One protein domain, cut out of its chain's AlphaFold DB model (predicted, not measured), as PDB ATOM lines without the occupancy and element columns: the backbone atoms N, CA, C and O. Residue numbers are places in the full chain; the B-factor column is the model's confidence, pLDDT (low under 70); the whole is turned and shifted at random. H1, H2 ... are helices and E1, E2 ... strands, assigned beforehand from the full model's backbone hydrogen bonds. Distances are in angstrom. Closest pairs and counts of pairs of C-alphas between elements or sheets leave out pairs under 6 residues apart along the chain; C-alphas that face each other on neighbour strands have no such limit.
ATOM      1  N   ILE A   3      -1.702   9.169  29.435       68.12
ATOM      2  CA  ILE A   3      -2.825  10.059  29.247       68.12
ATOM      3  C   ILE A   3      -2.858  10.475  27.787       68.12
ATOM      4  O   ILE A   3      -1.961  11.153  27.289       68.12
ATOM      5  N   VAL A   4      -3.934  10.084  27.126       68.81
ATOM      6  CA  VAL A   4      -4.252  10.474  25.758       68.81
ATOM      7  C   VAL A   4      -5.515  11.310  25.758       68.81
ATOM      8  O   VAL A   4      -6.476  11.022  26.478       68.81
ATOM      9  N   SER A   5      -5.548  12.338  24.911       67.50
ATOM     10  CA  SER A   5      -6.774  13.101  24.697       67.50
ATOM     11  C   SER A   5      -7.885  12.200  24.146       67.50
ATOM     12  O   SER A   5      -7.647  11.236  23.409       67.50
ATOM     13  N   ILE A   6      -9.141  12.545  24.423       74.19
ATOM     14  CA  ILE A   6     -10.292  11.828  23.850       74.19
ATOM     15  C   ILE A   6     -10.325  11.885  22.318       74.19
ATOM     16  O   ILE A   6     -10.875  10.993  21.668       74.19
ATOM     17  N   ALA A   7      -9.694  12.897  21.719       65.19
ATOM     18  CA  ALA A   7      -9.506  12.974  20.276       65.19
ATOM     19  C   ALA A   7      -8.494  11.940  19.748       65.19
ATOM     20  O   ALA A   7      -8.620  11.507  18.598       65.19
ATOM     21  N   ALA A   8      -7.526  11.515  20.565       68.56
ATOM     22  CA  ALA A   8      -6.500  10.527  20.232       68.56
ATOM     23  C   ALA A   8      -6.907   9.083  20.573       68.56
ATOM     24  O   ALA A   8      -6.411   8.148  19.949       68.56
ATOM     25  N   LEU A   9      -7.870   8.892  21.478       81.12
ATOM     26  CA  LEU A   9      -8.390   7.574  21.837       81.12
ATOM     27  C   LEU A   9      -9.002   6.827  20.638       81.12
ATOM     28  O   LEU A   9      -9.751   7.383  19.823       81.12
ATOM     29  N   ARG A  10      -8.664   5.541  20.513       87.62
ATOM     30  CA  ARG A  10      -9.113   4.645  19.438       87.62
ATOM     31  C   ARG A  10      -9.686   3.353  20.021       87.62
ATOM     32  O   ARG A  10      -9.252   2.928  21.094       87.62
ATOM     33  N   PRO A  11     -10.634   2.695  19.326       91.75
ATOM     34  CA  PRO A  11     -11.041   1.349  19.699       91.75
ATOM     35  C   PRO A  11      -9.827   0.409  19.769       91.75
ATOM     36  O   PRO A  11      -8.944   0.483  18.917       91.75
ATOM     37  N   GLY A  12      -9.776  -0.454  20.783       89.19
ATOM     38  CA  GLY A  12      -8.659  -1.376  21.023       89.19
ATOM     39  C   GLY A  12      -7.610  -0.889  22.030       89.19
ATOM     40  O   GLY A  12      -6.826  -1.702  22.506       89.19
ATOM     41  N   MET A  13      -7.614   0.393  22.404       90.75
ATOM     42  CA  MET A  13      -6.770   0.911  23.490       90.75
ATOM     43  C   MET A  13      -7.287   0.439  24.857       90.75
ATOM     44  O   MET A  13      -8.488   0.508  25.102       90.75
ATOM     45  N   GLU A  14      -6.416  -0.036  25.746       91.06
ATOM     46  CA  GLU A  14      -6.793  -0.503  27.090       91.06
ATOM     47  C   GLU A  14      -6.586   0.603  28.125       91.06
ATOM     48  O   GLU A  14      -5.503   1.184  28.189       91.06
ATOM     49  N   LEU A  15      -7.593   0.878  28.956       86.69
ATOM     50  CA  LEU A  15      -7.450   1.847  30.041       86.69
ATOM     51  C   LEU A  15      -6.467   1.372  31.113       86.69
ATOM     52  O   LEU A  15      -6.522   0.227  31.564       86.69
ATOM     53  N   ALA A  16      -5.609   2.286  31.548       79.81
ATOM     54  CA  ALA A  16      -4.681   2.087  32.654       79.81
ATOM     55  C   ALA A  16      -5.219   2.594  34.002       79.81
ATOM     56  O   ALA A  16      -4.687   2.191  35.031       79.81
ATOM     57  N   SER A  17      -6.289   3.396  34.010       76.62
ATOM     58  CA  SER A  17      -6.993   3.821  35.226       76.62
ATOM     59  C   SER A  17      -8.517   3.873  35.028       76.62
ATOM     60  O   SER A  17      -9.027   3.809  33.903       76.62
ATOM     61  N   ASP A  18      -9.266   3.931  36.135       80.62
ATOM     62  CA  ASP A  18     -10.715   4.156  36.126       80.62
ATOM     63  C   ASP A  18     -11.021   5.565  35.565       80.62
ATOM     64  O   ASP A  18     -10.463   6.557  36.031       80.62
ATOM     65  N   ILE A  19     -11.965   5.691  34.624       76.88
ATOM     66  CA  ILE A  19     -12.468   7.006  34.190       76.88
ATOM     67  C   ILE A  19     -13.629   7.419  35.089       76.88
ATOM     68  O   ILE A  19     -14.626   6.695  35.207       76.88
ATOM     69  N   LEU A  20     -13.521   8.614  35.666       72.19
ATOM     70  CA  LEU A  20     -14.520   9.234  36.534       72.19
ATOM     71  C   LEU A  20     -15.266  10.359  35.785       72.19
ATOM     72  O   LEU A  20     -14.755  10.885  34.797       72.19
ATOM     73  N   ASP A  21     -16.490  10.694  36.203       63.09
ATOM     74  CA  ASP A  21     -17.338  11.714  35.558       63.09
ATOM     75  C   ASP A  21     -17.018  13.145  35.968       63.09
ATOM     76  O   ASP A  21     -15.842  13.457  36.126       63.09
ATOM     77  N   SER A  22     -18.009  14.041  36.105       48.16
ATOM     78  CA  SER A  22     -17.826  15.356  36.731       48.16
ATOM     79  C   SER A  22     -18.166  15.408  38.250       48.16
ATOM     80  O   SER A  22     -17.921  16.418  38.912       48.16
ATOM     81  N   ASN A  23     -18.640  14.281  38.812       46.84
ATOM     82  CA  ASN A  23     -19.022  14.060  40.210       46.84
ATOM     83  C   ASN A  23     -18.346  12.858  40.941       46.84
ATOM     84  O   ASN A  23     -18.900  12.334  41.903       46.84
ATOM     85  N   GLY A  24     -17.178  12.385  40.521       51.03
ATOM     86  CA  GLY A  24     -16.337  11.351  41.143       51.03
ATOM     87  C   GLY A  24     -16.813   9.945  40.860       51.03
ATOM     88  O   GLY A  24     -16.215   8.972  41.319       51.03
ATOM     89  N   ARG A  25     -17.892   9.814  40.094       63.69
ATOM     90  CA  ARG A  25     -18.506   8.537  39.815       63.69
ATOM     91  C   ARG A  25     -17.736   7.851  38.708       63.69
ATOM     92  O   ARG A  25     -17.588   8.375  37.605       63.69
ATOM     93  N   LYS A  26     -17.335   6.616  38.985       77.81
ATOM     94  CA  LYS A  26     -16.749   5.743  37.981       77.81
ATOM     95  C   LYS A  26     -17.708   5.500  36.817       77.81
ATOM     96  O   LYS A  26     -18.805   4.970  37.006       77.81
ATOM     97  N   ILE A  27     -17.255   5.853  35.620       81.19
ATOM     98  CA  ILE A  27     -17.944   5.625  34.349       81.19
ATOM     99  C   ILE A  27     -17.443   4.337  33.703       81.19
ATOM    100  O   ILE A  27     -18.238   3.517  33.243       81.19
ATOM    101  N   ILE A  28     -16.121   4.175  33.642       87.62
ATOM    102  CA  ILE A  28     -15.454   3.071  32.950       87.62
ATOM    103  C   ILE A  28     -14.337   2.560  33.852       87.62
ATOM    104  O   ILE A  28     -13.639   3.356  34.470       87.62
ATOM    105  N   SER A  29     -14.207   1.238  33.962       86.38
ATOM    106  CA  SER A  29     -13.191   0.640  34.831       86.38
ATOM    107  C   SER A  29     -11.838   0.504  34.134       86.38
ATOM    108  O   SER A  29     -11.786   0.286  32.920       86.38
ATOM    109  N   GLU A  30     -10.765   0.569  34.911       86.31
ATOM    110  CA  GLU A  30      -9.414   0.169  34.530       86.31
ATOM    111  C   GLU A  30      -9.429  -1.203  33.834       86.31
ATOM    112  O   GLU A  30     -10.237  -2.082  34.153       86.31
ATOM    113  N   GLY A  31      -8.558  -1.383  32.838       85.56
ATOM    114  CA  GLY A  31      -8.473  -2.608  32.043       85.56
ATOM    115  C   GLY A  31      -9.565  -2.737  30.977       85.56
ATOM    116  O   GLY A  31      -9.570  -3.696  30.206       85.56
ATOM    117  N   THR A  32     -10.495  -1.778  30.882       92.75
ATOM    118  CA  THR A  32     -11.483  -1.773  29.800       92.75
ATOM    119  C   THR A  32     -10.802  -1.490  28.464       92.75
ATOM    120  O   THR A  32     -10.149  -0.462  28.292       92.75
ATOM    121  N   ILE A  33     -11.040  -2.359  27.481       95.12
ATOM    122  CA  ILE A  33     -10.663  -2.112  26.090       95.12
ATOM    123  C   ILE A  33     -11.679  -1.148  25.463       95.12
ATOM    124  O   ILE A  33     -12.897  -1.367  25.475       95.12
ATOM    125  N   MET A  34     -11.181  -0.046  24.918       93.31
ATOM    126  CA  MET A  34     -11.991   1.006  24.329       93.31
ATOM    127  C   MET A  34     -12.750   0.498  23.109       93.31
ATOM    128  O   MET A  34     -12.217  -0.201  22.251       93.31
ATOM    129  N   SER A  35     -14.025   0.870  23.041       93.06
ATOM    130  CA  SER A  35     -14.932   0.569  21.936       93.06
ATOM    131  C   SER A  35     -15.536   1.869  21.417       93.06
ATOM    132  O   SER A  35     -15.568   2.868  22.140       93.06
ATOM    133  N   ASP A  36     -16.113   1.859  20.216       91.00
ATOM    134  CA  ASP A  36     -16.807   3.034  19.668       91.00
ATOM    135  C   ASP A  36     -17.951   3.537  20.560       91.00
ATOM    136  O   ASP A  36     -18.311   4.718  20.524       91.00
ATOM    137  N   LYS A  37     -18.540   2.651  21.374       88.44
ATOM    138  CA  LYS A  37     -19.556   3.017  22.363       88.44
ATOM    139  C   LYS A  37     -18.939   3.805  23.519       88.44
ATOM    140  O   LYS A  37     -19.496   4.830  23.904       88.44
ATOM    141  N   HIS A  38     -17.793   3.359  24.036       91.25
ATOM    142  CA  HIS A  38     -17.066   4.056  25.101       91.25
ATOM    143  C   HIS A  38     -16.657   5.461  24.649       91.25
ATOM    144  O   HIS A  38     -16.986   6.433  25.320       91.25
ATOM    145  N   LEU A  39     -16.072   5.595  23.454       86.44
ATOM    146  CA  LEU A  39     -15.631   6.892  22.925       86.44
ATOM    147  C   LEU A  39     -16.774   7.909  22.788       86.44
ATOM    148  O   LEU A  39     -16.584   9.097  23.049       86.44
ATOM    149  N   ARG A  40     -17.979   7.461  22.411       82.25
ATOM    150  CA  ARG A  40     -19.164   8.334  22.365       82.25
ATOM    151  C   ARG A  40     -19.604   8.793  23.751       82.25
ATOM    152  O   ARG A  40     -19.911   9.970  23.907       82.25
ATOM    153  N   ILE A  41     -19.628   7.890  24.732       80.38
ATOM    154  CA  ILE A  41     -20.001   8.220  26.118       80.38
ATOM    155  C   ILE A  41     -19.047   9.278  26.673       80.38
ATOM    156  O   ILE A  41     -19.501  10.300  27.176       80.38
ATOM    157  N   LEU A  42     -17.742   9.075  26.492       79.44
ATOM    158  CA  LEU A  42     -16.717   9.985  26.998       79.44
ATOM    159  C   LEU A  42     -16.842  11.396  26.400       79.44
ATOM    160  O   LEU A  42     -16.781  12.375  27.140       79.44
ATOM    161  N   LYS A  43     -17.131  11.514  25.093       74.88
ATOM    162  CA  LYS A  43     -17.397  12.812  24.442       74.88
ATOM    163  C   LYS A  43     -18.643  13.514  24.982       74.88
ATOM    164  O   LYS A  43     -18.615  14.719  25.191       74.88
ATOM    165  N   ILE A  44     -19.734  12.776  25.200       71.88
ATOM    166  CA  ILE A  44     -20.983  13.344  25.740       71.88
ATOM    167  C   ILE A  44     -20.767  13.860  27.167       71.88
ATOM    168  O   ILE A  44     -21.363  14.858  27.557       71.88
ATOM    169  N   TRP A  45     -19.920  13.181  27.939       65.25
ATOM    170  CA  TRP A  45     -19.692  13.472  29.354       65.25
ATOM    171  C   TRP A  45     -18.565  14.489  29.570       65.25
ATOM    172  O   TRP A  45     -18.212  14.771  30.710       65.25
ATOM    173  N   GLY A  46     -18.015  15.055  28.489       56.69
ATOM    174  CA  GLY A  46     -16.982  16.086  28.564       56.69
ATOM    175  C   GLY A  46     -15.654  15.587  29.129       56.69
ATOM    176  O   GLY A  46     -14.862  16.394  29.601       56.69
ATOM    177  N   VAL A  47     -15.402  14.274  29.086       64.31
ATOM    178  CA  VAL A  47     -14.091  13.724  29.434       64.31
ATOM    179  C   VAL A  47     -13.102  14.226  28.385       64.31
ATOM    180  O   VAL A  47     -13.358  14.132  27.183       64.31
ATOM    181  N   THR A  48     -11.992  14.804  28.831       54.91
ATOM    182  CA  THR A  48     -10.988  15.406  27.945       54.91
ATOM    183  C   THR A  48      -9.841  14.451  27.641       54.91
ATOM    184  O   THR A  48      -9.240  14.533  26.568       54.91
ATOM    185  N   GLU A  49      -9.578  13.503  28.538       69.38
ATOM    186  CA  GLU A  49      -8.429  12.603  28.491       69.38
ATOM    187  C   GLU A  49      -8.697  11.289  29.240       69.38
ATOM    188  O   GLU A  49      -9.596  11.222  30.079       69.38
ATOM    189  N   ALA A  50      -7.926  10.244  28.938       77.62
ATOM    190  CA  ALA A  50      -7.904   9.013  29.726       77.62
ATOM    191  C   ALA A  50      -6.508   8.383  29.727       77.62
ATOM    192  O   ALA A  50      -5.783   8.501  28.739       77.62
ATOM    193  N   ASP A  51      -6.150   7.694  30.810       77.69
ATOM    194  CA  ASP A  51      -4.894   6.949  30.901       77.69
ATOM    195  C   ASP A  51      -5.008   5.602  30.169       77.69
ATOM    196  O   ASP A  51      -5.959   4.841  30.372       77.69
ATOM    197  N   VAL A  52      -4.045   5.305  29.296       83.31
ATOM    198  CA  VAL A  52      -4.034   4.140  28.406       83.31
ATOM    199  C   VAL A  52      -2.736   3.346  28.554       83.31
ATOM    200  O   VAL A  52      -1.622   3.879  28.576       83.31
ATOM    201  N   LYS A  53      -2.853   2.017  28.623       80.62
ATOM    202  CA  LYS A  53      -1.697   1.112  28.656       80.62
ATOM    203  C   LYS A  53      -0.942   1.136  27.327       80.62
ATOM    204  O   LYS A  53      -1.534   1.154  26.255       80.62
ATOM    205  N   GLY A  54       0.388   1.088  27.408       74.56
ATOM    206  CA  GLY A  54       1.270   1.054  26.233       74.56
ATOM    207  C   GLY A  54       1.527   2.407  25.563       74.56
ATOM    208  O   GLY A  54       2.295   2.450  24.610       74.56
ATOM    209  N   VAL A  55       0.938   3.495  26.066       71.31
ATOM    210  CA  VAL A  55       1.293   4.860  25.659       71.31
ATOM    211  C   VAL A  55       2.476   5.350  26.495       71.31
ATOM    212  O   VAL A  55       2.508   5.133  27.715       71.31
ATOM    213  N   ASP A  56       3.436   5.983  25.820       70.88
ATOM    214  CA  ASP A  56       4.498   6.770  26.442       70.88
ATOM    215  C   ASP A  56       4.000   8.207  26.652       70.88
ATOM    216  O   ASP A  56       3.710   8.933  25.697       70.88
ATOM    217  N   GLN A  57       3.855   8.594  27.919       67.62
ATOM    218  CA  GLN A  57       3.364   9.910  28.308       67.62
ATOM    219  C   GLN A  57       4.289  11.037  27.842       67.62
ATOM    220  O   GLN A  57       3.799  12.110  27.490       67.62
ATOM    221  N   GLU A  58       5.609  10.824  27.842       66.50
ATOM    222  CA  GLU A  58       6.558  11.871  27.456       66.50
ATOM    223  C   GLU A  58       6.424  12.186  25.960       66.50
ATOM    224  O   GLU A  58       6.391  13.360  25.584       66.50
ATOM    225  N   GLU A  59       6.269  11.164  25.111       71.62
ATOM    226  CA  GLU A  59       6.060  11.352  23.671       71.62
ATOM    227  C   GLU A  59       4.715  12.023  23.356       71.62
ATOM    228  O   GLU A  59       4.659  12.919  22.511       71.62
ATOM    229  N   GLU A  60       3.626  11.631  24.023       72.50
ATOM    230  CA  GLU A  60       2.318  12.271  23.823       72.50
ATOM    231  C   GLU A  60       2.299  13.712  24.338       72.50
ATOM    232  O   GLU A  60       1.826  14.599  23.630       72.50
ATOM    233  N   ASN A  61       2.894  13.990  25.502       72.94
ATOM    234  CA  ASN A  61       3.012  15.356  26.013       72.94
ATOM    235  C   ASN A  61       3.782  16.252  25.037       72.94
ATOM    236  O   ASN A  61       3.399  17.400  24.826       72.94
ATOM    237  N   GLN A  62       4.849  15.742  24.413       78.00
ATOM    238  CA  GLN A  62       5.595  16.488  23.398       78.00
ATOM    239  C   GLN A  62       4.759  16.755  22.141       78.00
ATOM    240  O   GLN A  62       4.775  17.875  21.628       78.00
ATOM    241  N   LYS A  63       3.998  15.763  21.660       80.00
ATOM    242  CA  LYS A  63       3.071  15.955  20.533       80.00
ATOM    243  C   LYS A  63       2.000  16.986  20.866       80.00
ATOM    244  O   LYS A  63       1.728  17.859  20.047       80.00
ATOM    245  N   ASP A  64       1.423  16.919  22.056       79.88
ATOM    246  CA  ASP A  64       0.386  17.843  22.500       79.88
ATOM    247  C   ASP A  64       0.925  19.268  22.678       79.88
ATOM    248  O   ASP A  64       0.304  20.218  22.205       79.88
ATOM    249  N   LEU A  65       2.107  19.433  23.282       84.81
ATOM    250  CA  LEU A  65       2.773  20.736  23.392       84.81
ATOM    251  C   LEU A  65       3.111  21.331  22.019       84.81
ATOM    252  O   LEU A  65       3.054  22.545  21.862       84.81
ATOM    253  N   SER A  66       3.420  20.501  21.016       86.62
ATOM    254  CA  SER A  66       3.702  20.973  19.651       86.62
ATOM    255  C   SER A  66       2.488  21.578  18.931       86.62
ATOM    256  O   SER A  66       2.656  22.220  17.895       86.62
ATOM    257  N   GLN A  67       1.277  21.376  19.466       88.44
ATOM    258  CA  GLN A  67       0.040  21.966  18.944       88.44
ATOM    259  C   GLN A  67      -0.261  23.352  19.532       88.44
ATOM    260  O   GLN A  67      -1.150  24.028  19.019       88.44
ATOM    261  N   ILE A  68       0.465  23.764  20.574       89.81
ATOM    262  CA  ILE A  68       0.328  25.058  21.252       89.81
ATOM    263  C   ILE A  68       1.392  26.015  20.700       89.81
ATOM    264  O   ILE A  68       2.455  25.573  20.258       89.81
ATOM    265  N   ASP A  69       1.139  27.328  20.739       91.81
ATOM    266  CA  ASP A  69       2.153  28.341  20.414       91.81
ATOM    267  C   ASP A  69       3.469  28.081  21.191       91.81
ATOM    268  O   ASP A  69       3.480  28.164  22.427       91.81
ATOM    269  N   PRO A  70       4.598  27.808  20.503       94.06
ATOM    270  CA  PRO A  70       5.878  27.540  21.154       94.06
ATOM    271  C   PRO A  70       6.352  28.667  22.078       94.06
ATOM    272  O   PRO A  70       7.003  28.392  23.086       94.06
ATOM    273  N   GLN A  71       6.027  29.929  21.771       94.38
ATOM    274  CA  GLN A  71       6.397  31.060  22.628       94.38
ATOM    275  C   GLN A  71       5.605  31.051  23.935       94.38
ATOM    276  O   GLN A  71       6.152  31.370  24.991       94.38
ATOM    277  N   LEU A  72       4.328  30.660  23.877       92.44
ATOM    278  CA  LEU A  72       3.477  30.516  25.055       92.44
ATOM    279  C   LEU A  72       3.945  29.348  25.930       92.44
ATOM    280  O   LEU A  72       4.009  29.486  27.152       92.44
ATOM    281  N   VAL A  73       4.309  28.217  25.314       94.31
ATOM    282  CA  VAL A  73       4.872  27.060  26.028       94.31
ATOM    283  C   VAL A  73       6.155  27.448  26.757       94.31
ATOM    284  O   VAL A  73       6.301  27.120  27.934       94.31
ATOM    285  N   GLU A  74       7.063  28.175  26.103       94.06
ATOM    286  CA  GLU A  74       8.324  28.576  26.731       94.06
ATOM    287  C   GLU A  74       8.113  29.585  27.866       94.06
ATOM    288  O   GLU A  74       8.623  29.376  28.964       94.06
ATOM    289  N   ALA A  75       7.266  30.603  27.673       92.44
ATOM    290  CA  ALA A  75       6.912  31.534  28.748       92.44
ATOM    291  C   ALA A  75       6.264  30.815  29.951       92.44
ATOM    292  O   ALA A  75       6.539  31.131  31.109       92.44
ATOM    293  N   THR A  76       5.436  29.798  29.689       93.12
ATOM    294  CA  THR A  76       4.830  28.962  30.738       93.12
ATOM    295  C   THR A  76       5.880  28.118  31.463       93.12
ATOM    296  O   THR A  76       5.816  27.965  32.684       93.12
ATOM    297  N   ARG A  77       6.867  27.579  30.736       93.56
ATOM    298  CA  ARG A  77       7.984  26.824  31.314       93.56
ATOM    299  C   ARG A  77       8.823  27.703  32.235       93.56
ATOM    300  O   ARG A  77       9.108  27.274  33.349       93.56
ATOM    301  N   GLU A  78       9.186  28.907  31.799       90.94
ATOM    302  CA  GLU A  78       9.925  29.879  32.617       90.94
ATOM    303  C   GLU A  78       9.161  30.217  33.905       90.94
ATOM    304  O   GLU A  78       9.730  30.166  34.997       90.94
ATOM    305  N   TYR A  79       7.853  30.476  33.788       89.38
ATOM    306  CA  TYR A  79       6.978  30.723  34.935       89.38
ATOM    307  C   TYR A  79       6.987  29.560  35.938       89.38
ATOM    308  O   TYR A  79       7.164  29.775  37.138       89.38
ATOM    309  N   LEU A  80       6.822  28.320  35.462       91.50
ATOM    310  CA  LEU A  80       6.819  27.142  36.330       91.50
ATOM    311  C   LEU A  80       8.194  26.899  36.957       91.50
ATOM    312  O   LEU A  80       8.273  26.713  38.167       91.50
ATOM    313  N   LEU A  81       9.282  26.950  36.186       90.69
ATOM    314  CA  LEU A  81      10.635  26.727  36.706       90.69
ATOM    315  C   LEU A  81      10.993  27.699  37.834       90.69
ATOM    316  O   LEU A  81      11.621  27.296  38.809       90.69
ATOM    317  N   ALA A  82      10.544  28.949  37.748       87.00
ATOM    318  CA  ALA A  82      10.758  29.914  38.817       87.00
ATOM    319  C   ALA A  82       9.973  29.589  40.103       87.00
ATOM    320  O   ALA A  82      10.434  29.902  41.198       87.00
ATOM    321  N   ARG A  83       8.818  28.915  40.006       89.12
ATOM    322  CA  ARG A  83       8.109  28.384  41.185       89.12
ATOM    323  C   ARG A  83       8.824  27.166  41.777       89.12
ATOM    324  O   ARG A  83       8.856  27.031  42.993       89.12
ATOM    325  N   PHE A  84       9.425  26.326  40.936       91.62
ATOM    326  CA  PHE A  84      10.176  25.115  41.307       91.62
ATOM    327  C   PHE A  84      11.629  25.391  41.738       91.62
ATOM    328  O   PHE A  84      12.444  24.478  41.795       91.62
ATOM    329  N   VAL A  85      11.986  26.636  42.059       88.62
ATOM    330  CA  VAL A  85      13.379  27.023  42.343       88.62
ATOM    331  C   VAL A  85      14.002  26.303  43.551       88.62
ATOM    332  O   VAL A  85      15.223  26.186  43.638       88.62
ATOM    333  N   TYR A  86      13.168  25.799  44.464       90.00
ATOM    334  CA  TYR A  86      13.576  25.011  45.630       90.00
ATOM    335  C   TYR A  86      13.607  23.498  45.390       90.00
ATOM    336  O   TYR A  86      14.112  22.754  46.236       90.00
ATOM    337  N   ASP A  87      13.088  23.047  44.251       92.19
ATOM    338  CA  ASP A  87      13.050  21.647  43.861       92.19
ATOM    339  C   ASP A  87      14.284  21.254  43.045       92.19
ATOM    340  O   ASP A  87      14.795  22.003  42.212       92.19
ATOM    341  N   ASP A  88      14.734  20.012  43.230       92.62
ATOM    342  CA  ASP A  88      15.662  19.395  42.286       92.62
ATOM    343  C   ASP A  88      14.871  18.882  41.076       92.62
ATOM    344  O   ASP A  88      14.303  17.788  41.083       92.62
ATOM    345  N   VAL A  89      14.849  19.688  40.013       90.94
ATOM    346  CA  VAL A  89      14.139  19.392  38.757       90.94
ATOM    347  C   VAL A  89      14.679  18.168  38.006       90.94
ATOM    348  O   VAL A  89      14.072  17.737  37.025       90.94
ATOM    349  N   THR A  90      15.804  17.591  38.443       89.62
ATOM    350  CA  THR A  90      16.338  16.343  37.884       89.62
ATOM    351  C   THR A  90      15.729  15.098  38.533       89.62
ATOM    352  O   THR A  90      15.785  14.012  37.945       89.62
ATOM    353  N   LEU A  91      15.092  15.235  39.702       91.19
ATOM    354  CA  LEU A  91      14.387  14.137  40.355       91.19
ATOM    355  C   LEU A  91      13.201  13.686  39.503       91.19
ATOM    356  O   LEU A  91      12.376  14.489  39.070       91.19
ATOM    357  N   ARG A  92      13.077  12.370  39.310       86.50
ATOM    358  CA  ARG A  92      12.000  11.755  38.513       86.50
ATOM    359  C   ARG A  92      10.585  12.258  38.853       86.50
ATOM    360  O   ARG A  92       9.901  12.646  37.909       86.50
ATOM    361  N   PRO A  93      10.128  12.275  40.124       88.81
ATOM    362  CA  PRO A  93       8.793  12.786  40.463       88.81
ATOM    363  C   PRO A  93       8.610  14.269  40.121       88.81
ATOM    364  O   PRO A  93       7.558  14.655  39.614       88.81
ATOM    365  N   VAL A  94       9.647  15.086  40.322       93.94
ATOM    366  CA  VAL A  94       9.622  16.520  40.006       93.94
ATOM    367  C   VAL A  94       9.551  16.739  38.495       93.94
ATOM    368  O   VAL A  94       8.704  17.495  38.028       93.94
ATOM    369  N   LYS A  95      10.384  16.036  37.716       90.00
ATOM    370  CA  LYS A  95      10.392  16.106  36.246       90.00
ATOM    371  C   LYS A  95       9.036  15.723  35.646       90.00
ATOM    372  O   LYS A  95       8.547  16.409  34.744       90.00
ATOM    373  N   GLU A  96       8.438  14.641  36.143       85.06
ATOM    374  CA  GLU A  96       7.115  14.186  35.703       85.06
ATOM    375  C   GLU A  96       6.054  15.249  35.994       85.06
ATOM    376  O   GLU A  96       5.327  15.673  35.093       85.06
ATOM    377  N   MET A  97       6.006  15.734  37.238       89.81
ATOM    378  CA  MET A  97       5.008  16.715  37.647       89.81
ATOM    379  C   MET A  97       5.170  18.039  36.896       89.81
ATOM    380  O   MET A  97       4.182  18.598  36.431       89.81
ATOM    381  N   LEU A  98       6.402  18.520  36.708       92.19
ATOM    382  CA  LEU A  98       6.679  19.723  35.923       92.19
ATOM    383  C   LEU A  98       6.196  19.571  34.475       92.19
ATOM    384  O   LEU A  98       5.606  20.499  33.924       92.19
ATOM    385  N   SER A  99       6.405  18.401  33.864       89.31
ATOM    386  CA  SER A  99       5.950  18.120  32.496       89.31
ATOM    387  C   SER A  99       4.423  18.113  32.398       89.31
ATOM    388  O   SER A  99       3.857  18.739  31.500       89.31
ATOM    389  N   PHE A 100       3.755  17.466  33.355       88.62
ATOM    390  CA  PHE A 100       2.297  17.457  33.464       88.62
ATOM    391  C   PHE A 100       1.724  18.871  33.663       88.62
ATOM    392  O   PHE A 100       0.808  19.287  32.946       88.62
ATOM    393  N   LEU A 101       2.291  19.643  34.595       92.69
ATOM    394  CA  LEU A 101       1.864  21.011  34.889       92.69
ATOM    395  C   LEU A 101       2.088  21.958  33.714       92.69
ATOM    396  O   LEU A 101       1.225  22.797  33.456       92.69
ATOM    397  N   LEU A 102       3.196  21.811  32.983       93.75
ATOM    398  CA  LEU A 102       3.483  22.611  31.796       93.75
ATOM    399  C   LEU A 102       2.390  22.448  30.742       93.75
ATOM    400  O   LEU A 102       1.817  23.443  30.304       93.75
ATOM    401  N   LEU A 103       2.066  21.206  30.373       89.88
ATOM    402  CA  LEU A 103       1.021  20.944  29.385       89.88
ATOM    403  C   LEU A 103      -0.339  21.474  29.854       89.88
ATOM    404  O   LEU A 103      -1.032  22.159  29.100       89.88
ATOM    405  N   ARG A 104      -0.706  21.199  31.112       89.88
ATOM    406  CA  ARG A 104      -1.961  21.674  31.709       89.88
ATOM    407  C   ARG A 104      -2.066  23.199  31.667       89.88
ATOM    408  O   ARG A 104      -3.075  23.729  31.205       89.88
ATOM    409  N   LYS A 105      -1.036  23.902  32.148       90.38
ATOM    410  CA  LYS A 105      -1.036  25.364  32.268       90.38
ATOM    411  C   LYS A 105      -0.992  26.042  30.902       90.38
ATOM    412  O   LYS A 105      -1.740  26.988  30.685       90.38
ATOM    413  N   ALA A 106      -0.192  25.527  29.967       91.75
ATOM    414  CA  ALA A 106      -0.125  26.058  28.608       91.75
ATOM    415  C   ALA A 106      -1.490  25.968  27.904       91.75
ATOM    416  O   ALA A 106      -1.949  26.959  27.341       91.75
ATOM    417  N   ARG A 107      -2.194  24.831  28.026       89.88
ATOM    418  CA  ARG A 107      -3.567  24.673  27.508       89.88
ATOM    419  C   ARG A 107      -4.565  25.612  28.177       89.88
ATOM    420  O   ARG A 107      -5.412  26.191  27.501       89.88
ATOM    421  N   GLU A 108      -4.492  25.760  29.501       88.06
ATOM    422  CA  GLU A 108      -5.348  26.698  30.236       88.06
ATOM    423  C   GLU A 108      -5.165  28.127  29.705       88.06
ATOM    424  O   GLU A 108      -6.152  28.794  29.387       88.06
ATOM    425  N   LEU A 109      -3.917  28.578  29.574       88.44
ATOM    426  CA  LEU A 109      -3.569  29.918  29.102       88.44
ATOM    427  C   LEU A 109      -4.009  30.143  27.651       88.44
ATOM    428  O   LEU A 109      -4.676  31.139  27.372       88.44
ATOM    429  N   GLU A 110      -3.732  29.188  26.760       90.38
ATOM    430  CA  GLU A 110      -4.167  29.234  25.358       90.38
ATOM    431  C   GLU A 110      -5.696  29.315  25.250       90.38
ATOM    432  O   GLU A 110      -6.230  30.178  24.554       90.38
ATOM    433  N   SER A 111      -6.423  28.484  26.006       87.00
ATOM    434  CA  SER A 111      -7.895  28.480  26.003       87.00
ATOM    435  C   SER A 111      -8.509  29.796  26.489       87.00
ATOM    436  O   SER A 111      -9.630  30.141  26.115       87.00
ATOM    437  N   ARG A 112      -7.770  30.545  27.317       89.38
ATOM    438  CA  ARG A 112      -8.145  31.874  27.808       89.38
ATOM    439  C   ARG A 112      -7.643  33.010  26.913       89.38
ATOM    440  O   ARG A 112      -7.926  34.164  27.215       89.38
ATOM    441  N   GLY A 113      -6.932  32.694  25.830       89.56
ATOM    442  CA  GLY A 113      -6.413  33.665  24.871       89.56
ATOM    443  C   GLY A 113      -5.192  34.446  25.356       89.56
ATOM    444  O   GLY A 113      -4.947  35.529  24.832       89.56
ATOM    445  N   TYR A 114      -4.450  33.932  26.343       90.06
ATOM    446  CA  TYR A 114      -3.217  34.571  26.809       90.06
ATOM    447  C   TYR A 114      -2.110  34.450  25.762       90.06
ATOM    448  O   TYR A 114      -1.895  33.392  25.169       90.06
ATOM    449  N   THR A 115      -1.356  35.528  25.601       91.56
ATOM    450  CA  THR A 115      -0.127  35.578  24.806       91.56
ATOM    451  C   THR A 115       1.109  35.294  25.662       91.56
ATOM    452  O   THR A 115       1.091  35.441  26.886       91.56
ATOM    453  N   ALA A 116       2.227  34.941  25.023       89.38
ATOM    454  CA  ALA A 116       3.504  34.744  25.713       89.38
ATOM    455  C   ALA A 116       3.956  35.991  26.499       89.38
ATOM    456  O   ALA A 116       4.472  35.872  27.608       89.38
ATOM    457  N   GLU A 117       3.734  37.191  25.955       86.56
ATOM    458  CA  GLU A 117       4.103  38.448  26.617       86.56
ATOM    459  C   GLU A 117       3.247  38.718  27.862       86.56
ATOM    460  O   GLU A 117       3.776  39.140  28.887       86.56
ATOM    461  N   GLU A 118       1.952  38.396  27.833       86.75
ATOM    462  CA  GLU A 118       1.087  38.498  29.018       86.75
ATOM    463  C   GLU A 118       1.501  37.521  30.119       86.75
ATOM    464  O   GLU A 118       1.484  37.883  31.294       86.75
ATOM    465  N   VAL A 119       1.939  36.312  29.757       83.31
ATOM    466  CA  VAL A 119       2.472  35.343  30.727       83.31
ATOM    467  C   VAL A 119       3.778  35.840  31.343       83.31
ATOM    468  O   VAL A 119       3.932  35.765  32.556       83.31
ATOM    469  N   LYS A 120       4.686  36.428  30.556       80.56
ATOM    470  CA  LYS A 120       5.930  37.026  31.079       80.56
ATOM    471  C   LYS A 120       5.677  38.206  32.023       80.56
ATOM    472  O   LYS A 120       6.499  38.483  32.898       80.56
ATOM    473  N   ILE A 121       4.550  38.909  31.867       71.94
ATOM    474  CA  ILE A 121       4.126  39.979  32.784       71.94
ATOM    475  C   ILE A 121       3.670  39.413  34.133       71.94
ATOM    476  O   ILE A 121       3.809  40.106  35.149       71.94
ATOM    477  N   ILE A 122       3.174  38.169  34.180       68.38
ATOM    478  CA  ILE A 122       2.957  37.443  35.435       68.38
ATOM    479  C   ILE A 122       4.340  37.191  36.029       68.38
ATOM    480  O   ILE A 122       4.946  36.154  35.783       68.38
TER     481      ILE A 122
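AT A GLANCE: This is residues 3 to 122 of the 420 residues of the protein "HDOD domain-containing protein" of Desulfovibrio indonesiensis (UniProt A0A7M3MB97). The model has two lobes with the helix H2 between them: a small loop-rich lobe with the two-stranded sheet E1 and E3, the short strand E2 and the helix H1, and a helical lobe built on the long helix H4. In the second lobe H3 packs aslant on H4, and the short H5 packs on H3. The printed part has 120 residues, with five named helices and three named strands in the order E1 E2 H1 E3 H2 H3 H4 H5; the sheet E1 - E3 is antiparallel and the class is mostly helix. The whole is only just compact, close to loose, with a radius of gyration of the C-alphas of 16.2 A, and it spans 45 by 32 by 27 A.

IN THESE COORDINATES: E1, residues 3 to 5, begins at C-alpha 3 (-2.825, 10.059, 29.247). E2 is residues 26 to 28, H1 residues 36 to 44, 12.7 A long, and E3 residues 49 to 52, 9.5 A long. H2, residues 57 to 65, is 11.9 A long, and H3, residues 70 to 83, is 20.2 A long. H4, residues 92 to 111, is 28.8 A long and begins at C-alpha 92 (12.000, 11.755, 38.513). H5, residues 116 to 121, ends at C-alpha 121 (4.126, 39.979, 32.784).

HOW THE PARTS SIT: E1 and E3 are antiparallel neighbours at 136 degrees, with N 4 and O 50 at 2.9 A and N 50 and O 4 at 3.0 A, both within hydrogen-bond range. E2 pairs with no named strand, but residues 19 to 20 pair with it antiparallel. E2 and H1 are near each other, and H1 touches no helix. The closest C-alphas of E1 and H2, those of Ile 3 and Gln 57, are 6.3 A apart. H2 touches residues 99 to 106 of H4 alone, the same way at a shallow tilt of 25 degrees; the closest C-alphas, Leu 65 and Leu 103, are 6.2 A apart. H3 and H4 touch, opposite ways at a steep tilt of 50 degrees, with the closest C-alphas, Val 73 and Ala 106, 5.7 A apart. H3 and H5 touch, the same way at a shallow tilt of 29 degrees; the closest C-alphas, Leu 72 and Ala 116, are 4.3 A apart. H1 and H4 are apart. Every O i to N i+4 pair is within hydrogen-bond range in H1, H2, H3, H4 and H5.

THE WHOLE: The two C-alphas farthest apart, those of Lys 37 and Tyr 86, are 46.1 A apart. The printed part has no cut. The link from E1 to E2, 20 residues, is long. The mean pLDDT of the printed part is 82.7; residues 3 to 5, 7 to 8, 21 to 25, 45 to 49, 57 to 58 and 122 are under 70.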